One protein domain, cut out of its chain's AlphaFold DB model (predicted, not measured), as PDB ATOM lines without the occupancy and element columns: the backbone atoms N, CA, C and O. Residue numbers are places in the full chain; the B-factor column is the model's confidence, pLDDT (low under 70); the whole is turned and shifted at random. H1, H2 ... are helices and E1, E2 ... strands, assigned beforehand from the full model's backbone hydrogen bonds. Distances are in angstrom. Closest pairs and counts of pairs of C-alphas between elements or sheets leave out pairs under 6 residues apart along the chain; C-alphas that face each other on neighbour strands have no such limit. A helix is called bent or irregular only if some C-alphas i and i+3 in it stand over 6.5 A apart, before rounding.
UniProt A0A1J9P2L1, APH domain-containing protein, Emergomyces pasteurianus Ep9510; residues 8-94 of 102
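This is residues 8 to 94 of the 102 residues of the protein "APH domain-containing protein" of Emergomyces pasteurianus Ep9510 (UniProt A0A1J9P2L1). This is a loose rod in which one long helix, H2, runs along one side, with two separate two-stranded sheets beside it: E2 and E3 near its residues 23 to 31, E1 and E4 near its residues 32 to 36. H1 packs on E2 towards one end, and residues 41 to 48 stick out as a loop at the other. The 87 printed residues hold named elements in the order H1 H2 E1 E2 E3 E4 H3; the class is mixed, and both sheets are antiparallel. The radius of gyration of the C-alphas is 15.4 A, and the spans are 50 by 20 by 19 A.

Start at H1, residues 9 to 15, and H2, residues 18 to 36: they are close but not clearly touching, with closest C-alphas Trp 13 and Lys 21 at 7.5 A, and run opposite ways at a shallow tilt of 21 degrees. The closest C-alphas of H2 and E1, residues 52 to 55, are Gln 36 and Lys 53, 5.0 A apart. E2, residues 64 to 66, and E3, residues 74 to 77, form an antiparallel hairpin; look for N 65 and O 76, 2.9 A apart. C-alphas Val 9 and Ile 64, the closest of H1 and E2, are 5.8 A apart; Ile 24 and Ile 74, of H2 and E3, 6.8 A. E4, residues 84 to 87, is antiparallel to E1, with N 53 and O 86 at 2.9 A. H3, residues 88 to 93, is apart from H2. Every O i to N i+4 pair is within hydrogen-bond range in H2, but 1 of 3 in H1 and 0 of 2 in H3, where O i to N i+3 gives 2 of 4 and 2 of 3.

Find C-alpha 9 at (34.644, 52.794, 40.343), where H1 begins; it is irregular, with C-alphas 11 and 14 at 7.7 A. From C-alpha 18 at (34.266, 48.915, 52.916), H2 runs 26.7 A. E1, E2, E3 and E4 measure 9.4 A, 6.6 A, 7.7 A and 9.9 A. H3 ends at (27.288, 33.883, 30.318).

The farthest C-alphas, Leu 46 and Glu 70, are 50.3 A apart. The printed part has no cut; the link from H2 to E1 is long, 15 residues. Look for pLDDT under 70 at residues 39 to 51 and 88 to 94.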
ATOM      1  N   THR A   8      36.055  56.593  37.628       90.38
ATOM      2  CA  THR A   8      35.431  55.269  37.526       90.38
ATOM      3  C   THR A   8      35.493  54.555  38.877       90.38
ATOM      4  O   THR A   8      36.361  54.842  39.709       90.38
ATOM      5  N   VAL A   9      34.574  53.616  39.125       88.44
ATOM      6  CA  VAL A   9      34.644  52.794  40.343       88.44
ATOM      7  C   VAL A   9      35.950  52.012  40.369       88.44
ATOM      8  O   VAL A   9      36.579  51.945  41.420       88.44
ATOM      9  N   GLN A  10      36.393  51.491  39.222       87.88
ATOM     10  CA  GLN A  10      37.648  50.751  39.112       87.88
ATOM     11  C   GLN A  10      38.858  51.577  39.569       87.88
ATOM     12  O   GLN A  10      39.655  51.083  40.361       87.88
ATOM     13  N   ASP A  11      38.973  52.835  39.135       88.56
ATOM     14  CA  ASP A  11      40.115  53.693  39.490       88.56
ATOM     15  C   ASP A  11      40.199  53.976  40.996       88.56
ATOM     16  O   ASP A  11      41.271  54.244  41.540       88.56
ATOM     17  N   ARG A  12      39.053  53.946  41.681       88.88
ATOM     18  CA  ARG A  12      38.943  54.315  43.093       88.88
ATOM     19  C   ARG A  12      38.740  53.145  44.040       88.88
ATOM     20  O   ARG A  12      38.917  53.356  45.240       88.88
ATOM     21  N   TRP A  13      38.420  51.953  43.547       86.69
ATOM     22  CA  TRP A  13      38.003  50.798  44.346       86.69
ATOM     23  C   TRP A  13      38.944  50.486  45.513       86.69
ATOM     24  O   TRP A  13      38.495  50.387  46.656       86.69
ATOM     25  N   ASP A  14      40.250  50.442  45.251       88.88
ATOM     26  CA  ASP A  14      41.271  50.101  46.251       88.88
ATOM     27  C   ASP A  14      41.415  51.159  47.359       88.88
ATOM     28  O   ASP A  14      41.872  50.865  48.461       88.88
ATOM     29  N   SER A  15      41.008  52.399  47.077       87.81
ATOM     30  CA  SER A  15      41.039  53.524  48.023       87.81
ATOM     31  C   SER A  15      39.741  53.702  48.812       87.81
ATOM     32  O   SER A  15      39.682  54.527  49.725       87.81
ATOM     33  N   LEU A  16      38.673  53.001  48.426       88.25
ATOM     34  CA  LEU A  16      37.367  53.136  49.054       88.25
ATOM     35  C   LEU A  16      37.304  52.310  50.337       88.25
ATOM     36  O   LEU A  16      37.770  51.174  50.395       88.25
ATOM     37  N   SER A  17      36.673  52.875  51.367       91.69
ATOM     38  CA  SER A  17      36.336  52.121  52.570       91.69
ATOM     39  C   SER A  17      35.293  51.048  52.255       91.69
ATOM     40  O   SER A  17      34.463  51.219  51.360       91.69
ATOM     41  N   GLU A  18      35.272  49.979  53.048       89.44
ATOM     42  CA  GLU A  18      34.266  48.915  52.916       89.44
ATOM     43  C   GLU A  18      32.833  49.459  53.004       89.44
ATOM     44  O   GLU A  18      31.970  49.069  52.226       89.44
ATOM     45  N   GLN A  19      32.598  50.459  53.861       90.81
ATOM     46  CA  GLN A  19      31.303  51.137  53.954       90.81
ATOM     47  C   GLN A  19      30.903  51.820  52.635       90.81
ATOM     48  O   GLN A  19      29.747  51.737  52.219       90.81
ATOM     49  N   ASN A  20      31.847  52.487  51.967       89.75
ATOM     50  CA  ASN A  20      31.588  53.150  50.692       89.75
ATOM     51  C   ASN A  20      31.383  52.142  49.556       89.75
ATOM     52  O   ASN A  20      30.531  52.369  48.699       89.75
ATOM     53  N   LYS A  21      32.114  51.021  49.564       89.00
ATOM     54  CA  LYS A  21      31.896  49.919  48.618       89.00
ATOM     55  C   LYS A  21      30.489  49.346  48.765       89.00
ATOM     56  O   LYS A  21      29.782  49.246  47.770       89.00
ATOM     57  N   THR A  22      30.039  49.074  49.995       90.25
ATOM     58  CA  THR A  22      28.659  48.624  50.257       90.25
ATOM     59  C   THR A  22      27.632  49.624  49.726       90.25
ATOM     60  O   THR A  22      26.708  49.239  49.018       90.25
ATOM     61  N   LEU A  23      27.828  50.919  49.984       90.12
ATOM     62  CA  LEU A  23      26.912  51.971  49.542       90.12
ATOM     63  C   LEU A  23      26.838  52.110  48.009       90.12
ATOM     64  O   LEU A  23      25.780  52.443  47.470       90.12
ATOM     65  N   ILE A  24      27.939  51.859  47.294       89.06
ATOM     66  CA  ILE A  24      27.951  51.801  45.825       89.06
ATOM     67  C   ILE A  24      27.236  50.539  45.335       89.06
ATOM     68  O   ILE A  24      26.417  50.628  44.422       89.06
ATOM     69  N   SER A  25      27.491  49.385  45.955       89.00
ATOM     70  CA  SER A  25      26.836  48.120  45.605       89.00
ATOM     71  C   SER A  25      25.318  48.178  45.787       89.00
ATOM     72  O   SER A  25      24.579  47.688  44.930       89.00
ATOM     73  N   ASP A  26      24.838  48.821  46.851       89.56
ATOM     74  CA  ASP A  26      23.407  49.018  47.092       89.56
ATOM     75  C   ASP A  26      22.782  49.938  46.030       89.56
ATOM     76  O   ASP A  26      21.769  49.583  45.426       89.56
ATOM     77  N   GLN A  27      23.432  51.063  45.701       91.44
ATOM     78  CA  GLN A  27      22.981  51.943  44.613       91.44
ATOM     79  C   GLN A  27      22.939  51.221  43.262       91.44
ATOM     80  O   GLN A  27      22.007  51.410  42.480       91.44
ATOM     81  N   LEU A  28      23.941  50.390  42.971       88.00
ATOM     82  CA  LEU A  28      23.996  49.634  41.725       88.00
ATOM     83  C   LEU A  28      22.856  48.616  41.651       88.00
ATOM     84  O   LEU A  28      22.205  48.493  40.613       88.00
ATOM     85  N   ARG A  29      22.568  47.930  42.761       86.62
ATOM     86  CA  ARG A  29      21.443  46.995  42.866       86.62
ATOM     87  C   ARG A  29      20.110  47.686  42.606       86.62
ATOM     88  O   ARG A  29      19.266  47.118  41.908       86.62
ATOM     89  N   ASP A  30      19.928  48.900  43.113       87.75
ATOM     90  CA  ASP A  30      18.725  49.691  42.863       87.75
ATOM     91  C   ASP A  30      18.603  50.065  41.382       87.75
ATOM     92  O   ASP A  30      17.539  49.883  40.786       87.75
ATOM     93  N   ILE A  31      19.696  50.509  40.750       86.50
ATOM     94  CA  ILE A  31      19.727  50.830  39.314       86.50
ATOM     95  C   ILE A  31      19.382  49.596  38.477       86.50
ATOM     96  O   ILE A  31      18.502  49.667  37.622       86.50
ATOM     97  N   VAL A  32      20.020  48.453  38.736       83.50
ATOM     98  CA  VAL A  32      19.739  47.202  38.015       83.50
ATOM     99  C   VAL A  32      18.285  46.780  38.217       83.50
ATOM    100  O   VAL A  32      17.606  46.427  37.255       83.50
ATOM    101  N   SER A  33      17.762  46.905  39.437       82.75
ATOM    102  CA  SER A  33      16.355  46.616  39.732       82.75
ATOM    103  C   SER A  33      15.395  47.538  38.975       82.75
ATOM    104  O   SER A  33      14.302  47.110  38.606       82.75
ATOM    105  N   LEU A  34      15.770  48.799  38.734       85.62
ATOM    106  CA  LEU A  34      14.996  49.721  37.900       85.62
ATOM    107  C   LEU A  34      15.072  49.347  36.417       85.62
ATOM    108  O   LEU A  34      14.040  49.355  35.752       85.62
ATOM    109  N   LEU A  35      16.250  48.969  35.911       83.19
ATOM    110  CA  LEU A  35      16.425  48.519  34.524       83.19
ATOM    111  C   LEU A  35      15.597  47.267  34.233       83.19
ATOM    112  O   LEU A  35      14.888  47.216  33.234       83.19
ATOM    113  N   GLN A  36      15.589  46.302  35.151       78.50
ATOM    114  CA  GLN A  36      14.793  45.082  35.007       78.50
ATOM    115  C   GLN A  36      13.277  45.335  35.037       78.50
ATOM    116  O   GLN A  36      12.516  44.514  34.529       78.50
ATOM    117  N   LYS A  37      12.828  46.461  35.606       78.81
ATOM    118  CA  LYS A  37      11.417  46.886  35.600       78.81
ATOM    119  C   LYS A  37      11.019  47.653  34.340       78.81
ATOM    120  O   LYS A  37       9.850  48.004  34.205       78.81
ATOM    121  N   VAL A  38      11.953  47.936  33.431       81.56
ATOM    122  CA  VAL A  38      11.631  48.565  32.147       81.56
ATOM    123  C   VAL A  38      10.795  47.584  31.327       81.56
ATOM    124  O   VAL A  38      11.299  46.585  30.815       81.56
ATOM    125  N   GLU A  39       9.497  47.869  31.219       69.12
ATOM    126  CA  GLU A  39       8.558  47.035  30.476       69.12
ATOM    127  C   GLU A  39       8.894  47.032  28.982       69.12
ATOM    128  O   GLU A  39       8.944  48.074  28.320       69.12
ATOM    129  N   GLN A  40       9.070  45.836  28.423       63.44
ATOM    130  CA  GLN A  40       9.071  45.665  26.981       63.44
ATOM    131  C   GLN A  40       7.614  45.653  26.509       63.44
ATOM    132  O   GLN A  40       6.852  44.747  26.840       63.44
ATOM    133  N   ASN A  41       7.209  46.647  25.714       58.19
ATOM    134  CA  ASN A  41       5.904  46.664  25.041       58.19
ATOM    135  C   ASN A  41       5.868  45.631  23.891       58.19
ATOM    136  O   ASN A  41       5.676  45.978  22.725       58.19
ATOM    137  N   LEU A  42       6.087  44.348  24.189       56.56
ATOM    138  CA  LEU A  42       5.886  43.268  23.228       56.56
ATOM    139  C   LEU A  42       4.401  42.919  23.200       56.56
ATOM    140  O   LEU A  42       3.890  42.201  24.052       56.56
ATOM    141  N   LYS A  43       3.696  43.431  22.190       54.16
ATOM    142  CA  LYS A  43       2.295  43.083  21.916       54.16
ATOM    143  C   LYS A  43       2.099  41.679  21.325       54.16
ATOM    144  O   LYS A  43       0.971  41.347  20.973       54.16
ATOM    145  N   ASP A  44       3.134  40.844  21.249       51.53
ATOM    146  CA  ASP A  44       3.026  39.533  20.611       51.53
ATOM    147  C   ASP A  44       2.915  38.378  21.613       51.53
ATOM    148  O   ASP A  44       3.867  37.886  22.214       51.53
ATOM    149  N   SER A  45       1.661  37.954  21.721       51.50
ATOM    150  CA  SER A  45       1.007  36.906  22.506       51.50
ATOM    151  C   SER A  45       1.596  35.476  22.440       51.50
ATOM    152  O   SER A  45       0.861  34.527  22.712       51.50
ATOM    153  N   LEU A  46       2.866  35.247  22.089       53.72
ATOM    154  CA  LEU A  46       3.372  33.876  21.855       53.72
ATOM    155  C   LEU A  46       4.611  33.460  22.665       53.72
ATOM    156  O   LEU A  46       4.929  32.273  22.686       53.72
ATOM    157  N   ILE A  47       5.270  34.368  23.393       53.62
ATOM    158  CA  ILE A  47       6.420  34.041  24.258       53.62
ATOM    159  C   ILE A  47       6.124  34.542  25.675       53.62
ATOM    160  O   ILE A  47       6.694  35.517  26.141       53.62
ATOM    161  N   ASN A  48       5.178  33.901  26.365       51.53
ATOM    162  CA  ASN A  48       4.810  34.268  27.742       51.53
ATOM    163  C   ASN A  48       5.575  33.452  28.806       51.53
ATOM    164  O   ASN A  48       5.216  33.460  29.979       51.53
ATOM    165  N   THR A  49       6.592  32.690  28.389       56.28
ATOM    166  CA  THR A  49       7.322  31.749  29.258       56.28
ATOM    167  C   THR A  49       8.739  32.203  29.591       56.28
ATOM    168  O   THR A  49       9.291  31.758  30.590       56.28
ATOM    169  N   ALA A  50       9.341  33.072  28.777       61.72
ATOM    170  CA  ALA A  50      10.667  33.612  29.043       61.72
ATOM    171  C   ALA A  50      10.519  35.009  29.649       61.72
ATOM    172  O   ALA A  50      10.005  35.913  28.993       61.72
ATOM    173  N   VAL A  51      10.972  35.190  30.891       68.12
ATOM    174  CA  VAL A  51      11.100  36.525  31.480       68.12
ATOM    175  C   VAL A  51      12.235  37.228  30.739       68.12
ATOM    176  O   VAL A  51      13.403  36.870  30.888       68.12
ATOM    177  N   ILE A  52      11.878  38.178  29.880       73.69
ATOM    178  CA  ILE A  52      12.829  39.031  29.173       73.69
ATOM    179  C   ILE A  52      13.019  40.292  30.015       73.69
ATOM    180  O   ILE A  52      12.052  41.003  30.289       73.69
ATOM    181  N   LYS A  53      14.257  40.565  30.434       80.31
ATOM    182  CA  LYS A  53      14.610  41.746  31.230       80.31
ATOM    183  C   LYS A  53      15.540  42.643  30.427       80.31
ATOM    184  O   LYS A  53      16.392  42.160  29.681       80.31
ATOM    185  N   PHE A  54      15.385  43.954  30.584       82.25
ATOM    186  CA  PHE A  54      16.368  44.895  30.065       82.25
ATOM    187  C   PHE A  54      17.596  44.903  30.985       82.25
ATOM    188  O   PHE A  54      17.468  45.082  32.197       82.25
ATOM    189  N   THR A  55      18.779  44.692  30.417       82.94
ATOM    190  CA  THR A  55      20.059  44.712  31.138       82.94
ATOM    191  C   THR A  55      21.096  45.519  30.364       82.94
ATOM    192  O   THR A  55      20.975  45.719  29.154       82.94
ATOM    193  N   HIS A  56      22.119  45.993  31.077       85.25
ATOM    194  CA  HIS A  56      23.266  46.687  30.495       85.25
ATOM    195  C   HIS A  56      24.094  45.776  29.574       85.25
ATOM    196  O   HIS A  56      24.739  46.262  28.655       85.25
ATOM    197  N   GLY A  57      24.100  44.462  29.827       81.50
ATOM    198  CA  GLY A  57      24.840  43.473  29.029       81.50
ATOM    199  C   GLY A  57      26.366  43.486  29.203       81.50
ATOM    200  O   GLY A  57      27.009  42.508  28.848       81.50
ATOM    201  N   ASP A  58      26.939  44.546  29.780       83.44
ATOM    202  CA  ASP A  58      28.384  44.686  30.024       83.44
ATOM    203  C   ASP A  58      28.680  45.525  31.286       83.44
ATOM    204  O   ASP A  58      29.315  46.581  31.249       83.44
ATOM    205  N   LEU A  59      28.079  45.150  32.420       82.81
ATOM    206  CA  LEU A  59      28.152  45.947  33.648       82.81
ATOM    207  C   LEU A  59      29.432  45.640  34.441       82.81
ATOM    208  O   LEU A  59      29.494  44.655  35.171       82.81
ATOM    209  N   HIS A  60      30.422  46.522  34.324       83.12
ATOM    210  CA  HIS A  60      31.743  46.391  34.945       83.12
ATOM    211  C   HIS A  60      32.127  47.675  35.703       83.12
ATOM    212  O   HIS A  60      31.565  48.743  35.460       83.12
ATOM    213  N   LEU A  61      33.090  47.597  36.633       84.31
ATOM    214  CA  LEU A  61      33.488  48.735  37.487       84.31
ATOM    215  C   LEU A  61      34.068  49.929  36.695       84.31
ATOM    216  O   LEU A  61      33.973  51.070  37.145       84.31
ATOM    217  N   ASN A  62      34.646  49.688  35.517       87.81
ATOM    218  CA  ASN A  62      35.097  50.724  34.575       87.81
ATOM    219  C   ASN A  62      33.932  51.470  33.902       87.81
ATOM    220  O   ASN A  62      34.075  52.636  33.538       87.81
ATOM    221  N   ASN A  63      32.778  50.818  33.779       89.44
ATOM    222  CA  ASN A  63      31.572  51.345  33.148       89.44
ATOM    223  C   ASN A  63      30.663  52.080  34.147       89.44
ATOM    224  O   ASN A  63      29.560  52.501  33.802       89.44
ATOM    225  N   ILE A  64      31.114  52.269  35.391       90.00
ATOM    226  CA  ILE A  64      30.381  52.988  36.434       90.00
ATOM    227  C   ILE A  64      31.198  54.205  36.853       90.00
ATOM    228  O   ILE A  64      32.322  54.086  37.339       90.00
ATOM    229  N   MET A  65      30.608  55.389  36.702       92.69
ATOM    230  CA  MET A  65      31.195  56.648  37.147       92.69
ATOM    231  C   MET A  65      30.670  57.024  38.528       92.69
ATOM    232  O   MET A  65      29.459  57.008  38.759       92.69
ATOM    233  N   ILE A  66      31.564  57.438  39.421       93.00
ATOM    234  CA  ILE A  66      31.247  57.911  40.770       93.00
ATOM    235  C   ILE A  66      31.732  59.340  41.006       93.00
ATOM    236  O   ILE A  66      32.627  59.854  40.335       93.00
ATOM    237  N   SER A  67      31.128  60.005  41.992       91.81
ATOM    238  CA  SER A  67      31.612  61.305  42.448       91.81
ATOM    239  C   SER A  67      32.942  61.178  43.187       91.81
ATOM    240  O   SER A  67      33.085  60.347  44.082       91.81
ATOM    241  N   SER A  68      33.876  62.086  42.905       86.31
ATOM    242  CA  SER A  68      35.186  62.182  43.573       86.31
ATOM    243  C   SER A  68      35.115  62.695  45.027       86.31
ATOM    244  O   SER A  68      36.088  63.217  45.558       86.31
ATOM    245  N   THR A  69      33.953  62.603  45.674       85.38
ATOM    246  CA  THR A  69      33.697  63.071  47.044       85.38
ATOM    247  C   THR A  69      33.997  61.980  48.075       85.38
ATOM    248  O   THR A  69      34.070  60.802  47.738       85.38
ATOM    249  N   GLU A  70      34.113  62.359  49.352       82.12
ATOM    250  CA  GLU A  70      34.301  61.416  50.475       82.12
ATOM    251  C   GLU A  70      33.139  60.418  50.622       82.12
ATOM    252  O   GLU A  70      33.340  59.256  50.972       82.12
ATOM    253  N   SER A  71      31.918  60.862  50.311       86.81
ATOM    254  CA  SER A  71      30.736  60.015  50.151       86.81
ATOM    255  C   SER A  71      30.481  59.790  48.652       86.81
ATOM    256  O   SER A  71      29.856  60.652  48.016       86.81
ATOM    257  N   PRO A  72      31.013  58.719  48.039       87.56
ATOM    258  CA  PRO A  72      30.862  58.477  46.612       87.56
ATOM    259  C   PRO A  72      29.418  58.093  46.284       87.56
ATOM    260  O   PRO A  72      28.778  57.317  46.992       87.56
ATOM    261  N   ARG A  73      28.905  58.629  45.181       91.56
ATOM    262  CA  ARG A  73      27.602  58.253  44.621       91.56
ATOM    263  C   ARG A  73      27.743  57.941  43.143       91.56
ATOM    264  O   ARG A  73      28.569  58.571  42.480       91.56
ATOM    265  N   ILE A  74      26.929  57.022  42.633       92.19
ATOM    266  CA  ILE A  74      26.916  56.707  41.205       92.19
ATOM    267  C   ILE A  74      26.389  57.932  40.447       92.19
ATOM    268  O   ILE A  74      25.309  58.448  40.735       92.19
ATOM    269  N   LEU A  75      27.187  58.433  39.506       92.69
ATOM    270  CA  LEU A  75      26.839  59.547  38.625       92.69
ATOM    271  C   LEU A  75      26.222  59.048  37.323       92.69
ATOM    272  O   LEU A  75      25.268  59.647  36.832       92.69
ATOM    273  N   ALA A  76      26.780  57.974  36.768       89.25
ATOM    274  CA  ALA A  76      26.303  57.367  35.538       89.25
ATOM    275  C   ALA A  76      26.811  55.936  35.387       89.25
ATOM    276  O   ALA A  76      27.886  55.589  35.874       89.25
ATOM    277  N   VAL A  77      26.042  55.150  34.640       90.12
ATOM    278  CA  VAL A  77      26.514  53.929  33.989       90.12
ATOM    279  C   VAL A  77      26.748  54.283  32.521       90.12
ATOM    280  O   VAL A  77      25.911  54.960  31.913       90.12
ATOM    281  N   ILE A  78      27.896  53.902  31.977       89.25
ATOM    282  CA  ILE A  78      28.342  54.226  30.619       89.25
ATOM    283  C   ILE A  78      28.582  52.944  29.816       89.25
ATOM    284  O   ILE A  78      28.600  51.860  30.377       89.25
ATOM    285  N   ASP A  79      28.786  53.092  28.508       86.31
ATOM    286  CA  ASP A  79      29.022  51.977  27.578       86.31
ATOM    287  C   ASP A  79      27.839  50.998  27.417       86.31
ATOM    288  O   ASP A  79      27.946  49.780  27.516       86.31
ATOM    289  N   TRP A  80      26.673  51.559  27.083       88.75
ATOM    290  CA  TRP A  80      25.432  50.818  26.818       88.75
ATOM    291  C   TRP A  80      25.422  50.073  25.471       88.75
ATOM    292  O   TRP A  80      24.354  49.687  24.997       88.75
ATOM    293  N   ALA A  81      26.566  49.905  24.801       88.25
ATOM    294  CA  ALA A  81      26.626  49.304  23.466       88.25
ATOM    295  C   ALA A  81      26.106  47.854  23.446       88.25
ATOM    296  O   ALA A  81      25.545  47.414  22.441       88.25
ATOM    297  N   HIS A  82      26.249  47.147  24.569       83.44
ATOM    298  CA  HIS A  82      25.762  45.782  24.775       83.44
ATOM    299  C   HIS A  82      24.409  45.720  25.499       83.44
ATOM    300  O   HIS A  82      23.950  44.636  25.855       83.44
ATOM    301  N   ALA A  83      23.750  46.859  25.724       86.50
ATOM    302  CA  ALA A  83      22.484  46.880  26.435       86.50
ATOM    303  C   ALA A  83      21.335  46.371  25.567       86.50
ATOM    304  O   ALA A  83      21.240  46.655  24.370       86.50
ATOM    305  N   GLY A  84      20.415  45.642  26.188       84.56
ATOM    306  CA  GLY A  84      19.335  45.007  25.456       84.56
ATOM    307  C   GLY A  84      18.387  44.214  26.332       84.56
ATOM    308  O   GLY A  84      18.517  44.139  27.554       84.56
ATOM    309  N   TRP A  85      17.403  43.626  25.665       83.06
ATOM    310  CA  TRP A  85      16.432  42.722  26.259       83.06
ATOM    311  C   TRP A  85      16.943  41.294  26.124       83.06
ATOM    312  O   TRP A  85      16.971  40.746  25.022       83.06
ATOM    313  N   TYR A  86      17.339  40.704  27.244       76.06
ATOM    314  CA  TYR A  86      17.865  39.345  27.301       76.06
ATOM    315  C   TYR A  86      16.922  38.470  28.129       76.06
ATOM    316  O   TYR A  86      16.286  38.939  29.075       76.06
ATOM    317  N   SER A  87      16.780  37.198  27.750       71.56
ATOM    318  CA  SER A  87      16.074  36.233  28.595       71.56
ATOM    319  C   SER A  87      16.974  35.786  29.745       71.56
ATOM    320  O   SER A  87      18.193  35.749  29.598       71.56
ATOM    321  N   GLU A  88      16.371  35.389  30.866       60.12
ATOM    322  CA  GLU A  88      17.067  34.871  32.059       60.12
ATOM    323  C   GLU A  88      18.095  33.758  31.744       60.12
ATOM    324  O   GLU A  88      19.116  33.635  32.412       60.12
ATOM    325  N   TYR A  89      17.895  32.993  30.664       54.66
ATOM    326  CA  TYR A  89      18.832  31.953  30.216       54.66
ATOM    327  C   TYR A  89      20.191  32.505  29.732       54.66
ATOM    328  O   TYR A  89      21.187  31.787  29.759       54.66
ATOM    329  N   TRP A  90      20.254  33.773  29.307       53.81
ATOM    330  CA  TRP A  90      21.488  34.430  28.852       53.81
ATOM    331  C   TRP A  90      22.294  35.084  29.983       53.81
ATOM    332  O   TRP A  90      23.461  35.412  29.769       53.81
ATOM    333  N   GLU A  91      21.731  35.230  31.189       48.19
ATOM    334  CA  GLU A  91      22.449  35.812  32.337       48.19
ATOM    335  C   GLU A  91      23.632  34.922  32.781       48.19
ATOM    336  O   GLU A  91      24.657  35.433  33.226       48.19
ATOM    337  N   GLN A  92      23.589  33.605  32.530       48.44
ATOM    338  CA  GLN A  92      24.669  32.672  32.899       48.44
ATOM    339  C   GLN A  92      25.998  32.874  32.148       48.44
ATOM    340  O   GLN A  92      27.021  32.387  32.619       48.44
ATOM    341  N   CYS A  93      26.027  33.584  31.014       46.34
ATOM    342  CA  CYS A  93      27.288  33.883  30.318       46.34
ATOM    343  C   CYS A  93      27.937  35.205  30.756       46.34
ATOM    344  O   CYS A  93      29.109  35.416  30.451       46.34
ATOM    345  N   LEU A  94      27.201  36.081  31.448       48.94
ATOM    346  CA  LEU A  94      27.666  37.416  31.845       48.94
ATOM    347  C   LEU A  94      27.893  37.536  33.363       48.94
ATOM    348  O   LEU A  94      28.782  38.264  33.791       48.94
TER     349      LEU A  94